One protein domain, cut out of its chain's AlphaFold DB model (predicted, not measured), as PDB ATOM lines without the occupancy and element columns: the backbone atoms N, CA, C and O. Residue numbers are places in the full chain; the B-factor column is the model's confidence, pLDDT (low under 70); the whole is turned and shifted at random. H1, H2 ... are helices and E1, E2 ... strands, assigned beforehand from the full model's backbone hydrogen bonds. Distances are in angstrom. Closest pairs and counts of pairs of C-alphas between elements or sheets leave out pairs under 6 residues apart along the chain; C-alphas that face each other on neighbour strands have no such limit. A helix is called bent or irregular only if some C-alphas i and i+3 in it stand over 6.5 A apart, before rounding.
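What this domain is: This is residues 9 to 60 of the 434 residues of an uncharacterized protein of Microdochium bolleyi (UniProt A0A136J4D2). A loose rod in two halves: two helices side by side, H1 and H2, running opposite ways, make one half, and a two-stranded hairpin, E1 and E2, bent along its length, makes the other. The turn of the hairpin lies at the end of the rod far from the helices, while the first residue of H1 comes near the last part of E2. The printed part has 52 residues, with two named helices followed by two named strands in the order H1, H2, E1, E2; the sheet has the order E1 - E2 and is antiparallel, and the class is mixed, helices and strands. The whole is loose, with a radius of gyration of the C-alphas of 13.9 A, and its C-alphas span 42 by 19 by 15 A.

How they stand to each other: H1, residues 9 to 24, is close to but not clearly touching H2, residues 29 to 36; their closest C-alphas are those of Leu 17 and Ala 32, 7.1 A apart. Their lines stand at a shallow tilt of 31 degrees, and they run opposite ways. In H1 and H2 every O i to N i+4 pair is within hydrogen-bond range. E1, residues 40 to 48, and E2, residues 51 to 59, form a hairpin of antiparallel neighbour strands, with 154 degrees between their directions. N 44 and O 55 are 3.0 A apart and N 59 and O 40 are 2.8 A apart, both within hydrogen-bond range. The C-alphas of Leu 43 and Ile 56, which face each other, are 4.6 A apart. At these residues both strands bend, E1 by 61 degrees at residue 43 and E2 by 66 degrees at residue 56. The closest C-alphas of H1 and E2 are those of Asp 9 and Pro 58, 7.7 A apart. H1 and E1 are apart, and so are H2 and E2.

Where its parts are: H1 begins at C-alpha 9, at (225.325, 139.233, 229.644), and is 22.8 A long from first to last C-alpha. H2, eight residues, begins at C-alpha 29, at (208.240, 149.591, 231.106), and is 10.4 A long. E1 is 21.8 A long. E2 is 21.2 A long and ends at C-alpha 59, at (220.816, 133.106, 223.008).

The domain as a whole: The two C-alphas farthest apart, those of Asn 24 and Ala 50, are 42.3 A apart, while the first and last printed C-alphas, those of Asp 9 and Glu 60, are 10.0 A apart. The printed part has no cut, and the links H1 to H2, H2 to E1 and E1 to E2 are tight. The mean pLDDT of the printed part is 72.7. Nineteen residues are under 70: residue 9, residue 40, residues 42 to 48, residues 50 to 56 and residues 58 to 60.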
ATOM      1  N   ASP A   9     226.174 138.502 230.597       66.38
ATOM      2  CA  ASP A   9     225.325 139.233 229.644       66.38
ATOM      3  C   ASP A   9     224.091 139.821 230.337       66.38
ATOM      4  O   ASP A   9     223.712 140.978 230.123       66.38
ATOM      5  N   PHE A  10     223.489 139.056 231.252       70.56
ATOM      6  CA  PHE A  10     222.374 139.540 232.059       70.56
ATOM      7  C   PHE A  10     222.814 140.626 233.052       70.56
ATOM      8  O   PHE A  10     222.057 141.572 233.290       70.56
ATOM      9  N   GLN A  11     224.045 140.571 233.582       75.75
ATOM     10  CA  GLN A  11     224.618 141.694 234.334       75.75
ATOM     11  C   GLN A  11     224.811 142.937 233.461       75.75
ATOM     12  O   GLN A  11     224.501 144.031 233.928       75.75
ATOM     13  N   VAL A  12     225.252 142.808 232.205       76.81
ATOM     14  CA  VAL A  12     225.374 143.950 231.281       76.81
ATOM     15  C   VAL A  12     224.005 144.589 231.023       76.81
ATOM     16  O   VAL A  12     223.880 145.813 231.110       76.81
ATOM     17  N   VAL A  13     222.955 143.795 230.786       76.62
ATOM     18  CA  VAL A  13     221.582 144.306 230.604       76.62
ATOM     19  C   VAL A  13     221.053 144.974 231.881       76.62
ATOM     20  O   VAL A  13     220.529 146.088 231.812       76.62
ATOM     21  N   LEU A  14     221.237 144.358 233.055       80.56
ATOM     22  CA  LEU A  14     220.844 144.940 234.346       80.56
ATOM     23  C   LEU A  14     221.613 146.228 234.670       80.56
ATOM     24  O   LEU A  14     221.013 147.191 235.141       80.56
ATOM     25  N   ALA A  15     222.916 146.283 234.391       82.50
ATOM     26  CA  ALA A  15     223.730 147.482 234.569       82.50
ATOM     27  C   ALA A  15     223.268 148.615 233.641       82.50
ATOM     28  O   ALA A  15     223.236 149.774 234.054       82.50
ATOM     29  N   ARG A  16     222.844 148.290 232.412       78.94
ATOM     30  CA  ARG A  16     222.292 149.261 231.456       78.94
ATOM     31  C   ARG A  16     220.927 149.795 231.891       78.94
ATOM     32  O   ARG A  16     220.694 150.993 231.769       78.94
ATOM     33  N   LEU A  17     220.061 148.938 232.437       80.81
ATOM     34  CA  LEU A  17     218.784 149.342 233.037       80.81
ATOM     35  C   LEU A  17     219.005 150.241 234.258       80.81
ATOM     36  O   LEU A  17     218.430 151.324 234.321       80.81
ATOM     37  N   LYS A  18     219.907 149.856 235.167       84.06
ATOM     38  CA  LYS A  18     220.257 150.652 236.350       84.06
ATOM     39  C   LYS A  18     220.877 152.009 235.989       84.06
ATOM     40  O   LYS A  18     220.572 153.013 236.618       84.06
ATOM     41  N   TYR A  19     221.704 152.067 234.945       84.25
ATOM     42  CA  TYR A  19     222.248 153.329 234.431       84.25
ATOM     43  C   TYR A  19     221.162 154.266 233.871       84.25
ATOM     44  O   TYR A  19     221.310 155.485 233.929       84.25
ATOM     45  N   LEU A  20     220.070 153.720 233.324       79.75
ATOM     46  CA  LEU A  20     218.916 154.514 232.890       79.75
ATOM     47  C   LEU A  20     218.052 154.956 234.079       79.75
ATOM     48  O   LEU A  20     217.604 156.099 234.092       79.75
ATOM     49  N   GLU A  21     217.890 154.100 235.091       84.31
ATOM     50  CA  GLU A  21     217.217 154.408 236.362       84.31
ATOM     51  C   GLU A  21     217.882 155.598 237.073       84.31
ATOM     52  O   GLU A  21     217.229 156.617 237.294       84.31
ATOM     53  N   ASP A  22     219.201 155.538 237.297       86.12
ATOM     54  CA  ASP A  22     219.993 156.621 237.912       86.12
ATOM     55  C   ASP A  22     219.928 157.945 237.119       86.12
ATOM     56  O   ASP A  22     220.178 159.017 237.674       86.12
ATOM     57  N   ARG A  23     219.619 157.896 235.814       82.56
ATOM     58  CA  ARG A  23     219.640 159.070 234.925       82.56
ATOM     59  C   ARG A  23     218.273 159.719 234.713       82.56
ATOM     60  O   ARG A  23     218.221 160.936 234.541       82.56
ATOM     61  N   ASN A  24     217.199 158.931 234.704       78.81
ATOM     62  CA  ASN A  24     215.831 159.401 234.455       78.81
ATOM     63  C   ASN A  24     214.924 159.373 235.699       78.81
ATOM     64  O   ASN A  24     213.823 159.915 235.640       78.81
ATOM     65  N   GLY A  25     215.354 158.765 236.808       72.81
ATOM     66  CA  GLY A  25     214.610 158.699 238.073       72.81
ATOM     67  C   GLY A  25     213.473 157.671 238.113       72.81
ATOM     68  O   GLY A  25     213.075 157.269 239.201       72.81
ATOM     69  N   ASP A  26     212.981 157.224 236.955       73.75
ATOM     70  CA  ASP A  26     212.067 156.089 236.806       73.75
ATOM     71  C   ASP A  26     212.286 155.423 235.432       73.75
ATOM     72  O   ASP A  26     212.529 156.108 234.430       73.75
ATOM     73  N   VAL A  27     212.227 154.090 235.372       73.19
ATOM     74  CA  VAL A  27     212.411 153.315 234.133       73.19
ATOM     75  C   VAL A  27     211.052 152.868 233.622       73.19
ATOM     76  O   VAL A  27     210.491 151.867 234.073       73.19
ATOM     77  N   ASP A  28     210.541 153.579 232.617       82.19
ATOM     78  CA  ASP A  28     209.303 153.180 231.954       82.19
ATOM     79  C   ASP A  28     209.421 151.748 231.389       82.19
ATOM     80  O   ASP A  28     210.395 151.371 230.723       82.19
ATOM     81  N   ASN A  29     208.375 150.951 231.615       74.81
ATOM     82  CA  ASN A  29     208.240 149.591 231.106       74.81
ATOM     83  C   ASN A  29     208.400 149.520 229.579       74.81
ATOM     84  O   ASN A  29     208.806 148.477 229.061       74.81
ATOM     85  N   SER A  30     208.098 150.599 228.845       74.94
ATOM     86  CA  SER A  30     208.337 150.668 227.399       74.94
ATOM     87  C   SER A  30     209.831 150.584 227.043       74.94
ATOM     88  O   SER A  30     210.197 149.820 226.148       74.94
ATOM     89  N   GLN A  31     210.702 151.276 227.786       76.25
ATOM     90  CA  GLN A  31     212.151 151.285 227.568       76.25
ATOM     91  C   GLN A  31     212.784 149.956 227.985       76.25
ATOM     92  O   GLN A  31     213.587 149.391 227.242       76.25
ATOM     93  N   ALA A  32     212.358 149.401 229.125       76.19
ATOM     94  CA  ALA A  32     212.786 148.070 229.548       76.19
ATOM     95  C   ALA A  32     212.417 146.998 228.506       76.19
ATOM     96  O   ALA A  32     213.244 146.158 228.158       76.19
ATOM     97  N   ARG A  33     211.207 147.062 227.928       75.88
ATOM     98  CA  ARG A  33     210.793 146.164 226.835       75.88
ATOM     99  C   ARG A  33     211.597 146.366 225.555       75.88
ATOM    100  O   ARG A  33     211.940 145.376 224.925       75.88
ATOM    101  N   GLN A  34     211.927 147.601 225.173       79.44
ATOM    102  CA  GLN A  34     212.778 147.850 224.002       79.44
ATOM    103  C   GLN A  34     214.184 147.258 224.165       79.44
ATOM    104  O   GLN A  34     214.709 146.698 223.207       79.44
ATOM    105  N   LEU A  35     214.766 147.317 225.367       77.94
ATOM    106  CA  LEU A  35     216.074 146.716 225.655       77.94
ATOM    107  C   LEU A  35     216.045 145.181 225.675       77.94
ATOM    108  O   LEU A  35     217.015 144.555 225.259       77.94
ATOM    109  N   LEU A  36     214.949 144.576 226.140       79.19
ATOM    110  CA  LEU A  36     214.793 143.116 226.205       79.19
ATOM    111  C   LEU A  36     214.366 142.500 224.858       79.19
ATOM    112  O   LEU A  36     214.726 141.364 224.568       79.19
ATOM    113  N   ASN A  37     213.657 143.244 224.001       79.00
ATOM    114  CA  ASN A  37     213.206 142.776 222.679       79.00
ATOM    115  C   ASN A  37     214.346 142.442 221.695       79.00
ATOM    116  O   ASN A  37     214.075 141.838 220.660       79.00
ATOM    117  N   GLY A  38     215.585 142.857 221.976       74.00
ATOM    118  CA  GLY A  38     216.755 142.545 221.148       74.00
ATOM    119  C   GLY A  38     217.373 141.167 221.401       74.00
ATOM    120  O   GLY A  38     218.272 140.784 220.663       74.00
ATOM    121  N   PHE A  39     216.922 140.431 222.422       75.50
ATOM    122  CA  PHE A  39     217.501 139.146 222.812       75.50
ATOM    123  C   PHE A  39     216.491 138.009 222.638       75.50
ATOM    124  O   PHE A  39     215.353 138.089 223.105       75.50
ATOM    125  N   SER A  40     216.922 136.917 222.002       66.62
ATOM    126  CA  SER A  40     216.189 135.651 222.036       66.62
ATOM    127  C   SER A  40     216.454 134.959 223.372       66.62
ATOM    128  O   SER A  40     217.590 134.930 223.836       66.62
ATOM    129  N   TYR A  41     215.424 134.396 224.007       73.06
ATOM    130  CA  TYR A  41     215.553 133.742 225.312       73.06
ATOM    131  C   TYR A  41     215.263 132.247 225.195       73.06
ATOM    132  O   TYR A  41     214.121 131.851 224.946       73.06
ATOM    133  N   ALA A  42     216.276 131.418 225.440       68.44
ATOM    134  CA  ALA A  42     216.124 129.975 225.561       68.44
ATOM    135  C   ALA A  42     216.050 129.562 227.038       68.44
ATOM    136  O   ALA A  42     216.683 130.164 227.909       68.44
ATOM    137  N   LEU A  43     215.283 128.509 227.334       64.44
ATOM    138  CA  LEU A  43     215.380 127.831 228.627       64.44
ATOM    139  C   LEU A  43     216.481 126.774 228.517       64.44
ATOM    140  O   LEU A  43     216.229 125.665 228.044       64.44
ATOM    141  N   GLU A  44     217.695 127.135 228.918       64.25
ATOM    142  CA  GLU A  44     218.875 126.292 228.751       64.25
ATOM    143  C   GLU A  44     219.327 125.672 230.082       64.25
ATOM    144  O   GLU A  44     219.089 126.196 231.178       64.25
ATOM    145  N   GLN A  45     219.943 124.494 229.991       69.19
ATOM    146  CA  GLN A  45     220.409 123.736 231.144       69.19
ATOM    147  C   GLN A  45     221.888 124.042 231.392       69.19
ATOM    148  O   GLN A  45     222.773 123.382 230.849       69.19
ATOM    149  N   GLN A  46     222.157 125.048 232.222       62.16
ATOM    150  CA  GLN A  46     223.515 125.446 232.568       62.16
ATOM    151  C   GLN A  46     224.060 124.547 233.689       62.16
ATOM    152  O   GLN A  46     223.494 124.454 234.783       62.16
ATOM    153  N   GLN A  47     225.169 123.860 233.412       64.25
ATOM    154  CA  GLN A  47     225.843 123.015 234.391       64.25
ATOM    155  C   GLN A  47     226.806 123.854 235.241       64.25
ATOM    156  O   GLN A  47     227.899 124.203 234.802       64.25
ATOM    157  N   ASP A  48     226.395 124.156 236.470       62.19
ATOM    158  CA  ASP A  48     227.182 124.909 237.447       62.19
ATOM    159  C   ASP A  48     227.868 123.919 238.403       62.19
ATOM    160  O   ASP A  48     227.293 123.428 239.383       62.19
ATOM    161  N   GLY A  49     229.084 123.511 238.028       83.62
ATOM    162  CA  GLY A  49     229.841 122.460 238.705       83.62
ATOM    163  C   GLY A  49     229.119 121.105 238.691       83.62
ATOM    164  O   GLY A  49     228.884 120.508 237.637       83.62
ATOM    165  N   ALA A  50     228.787 120.598 239.880       69.56
ATOM    166  CA  ALA A  50     228.089 119.321 240.058       69.56
ATOM    167  C   ALA A  50     226.549 119.439 240.029       69.56
ATOM    168  O   ALA A  50     225.863 118.422 240.142       69.56
ATOM    169  N   MET A  51     225.992 120.650 239.902       41.09
ATOM    170  CA  MET A  51     224.549 120.888 239.945       41.09
ATOM    171  C   MET A  51     224.027 121.365 238.586       41.09
ATOM    172  O   MET A  51     224.401 122.424 238.088       41.09
ATOM    173  N   LEU A  52     223.115 120.591 237.998       57.28
ATOM    174  CA  LEU A  52     222.380 121.004 236.803       57.28
ATOM    175  C   LEU A  52     221.315 122.030 237.202       57.28
ATOM    176  O   LEU A  52     220.361 121.689 237.906       57.28
ATOM    177  N   LYS A  53     221.475 123.275 236.747       59.44
ATOM    178  CA  LYS A  53     220.521 124.366 236.963       59.44
ATOM    179  C   LYS A  53     219.793 124.667 235.650       59.44
ATOM    180  O   LYS A  53     220.357 124.531 234.568       59.44
ATOM    181  N   TYR A  54     218.526 125.058 235.744       59.47
ATOM    182  CA  TYR A  54     217.739 125.500 234.591       59.47
ATOM    183  C   TYR A  54     217.608 127.018 234.653       59.47
ATOM    184  O   TYR A  54     217.074 127.546 235.630       59.47
ATOM    185  N   GLY A  55     218.113 127.705 233.631       65.31
ATOM    186  CA  GLY A  55     218.113 129.160 233.530       65.31
ATOM    187  C   GLY A  55     217.383 129.633 232.279       65.31
ATOM    188  O   GLY A  55     217.225 128.887 231.317       65.31
ATOM    189  N   ILE A  56     216.939 130.890 232.294       68.50
ATOM    190  CA  ILE A  56     216.587 131.597 231.063       68.50
ATOM    191  C   ILE A  56     217.871 132.289 230.612       68.50
ATOM    192  O   ILE A  56     218.333 133.204 231.291       68.50
ATOM    193  N   VAL A  57     218.457 131.815 229.517       72.00
ATOM    194  CA  VAL A  57     219.725 132.309 228.974       72.00
ATOM    195  C   VAL A  57     219.420 133.102 227.698       72.00
ATOM    196  O   VAL A  57     218.625 132.630 226.877       72.00
ATOM    197  N   PRO A  58     219.977 134.315 227.518       66.25
ATOM    198  CA  PRO A  58     219.916 134.992 226.233       66.25
ATOM    199  C   PRO A  58     220.757 134.210 225.212       66.25
ATOM    200  O   PRO A  58     221.952 134.012 225.400       66.25
ATOM    201  N   THR A  59     220.132 133.752 224.132       68.06
ATOM    202  CA  THR A  59     220.816 133.106 223.008       68.06
ATOM    203  C   THR A  59     221.144 134.168 221.964       68.06
ATOM    204  O   THR A  59     220.242 134.743 221.358       68.06
ATOM    205  N   GLU A  60     222.437 134.401 221.740       59.91
ATOM    206  CA  GLU A  60     222.973 135.368 220.762       59.91
ATOM    207  C   GLU A  60     223.005 134.815 219.316       59.91
ATOM    208  O   GLU A  60     223.448 135.476 218.382       59.91
TER     209      GLU A  60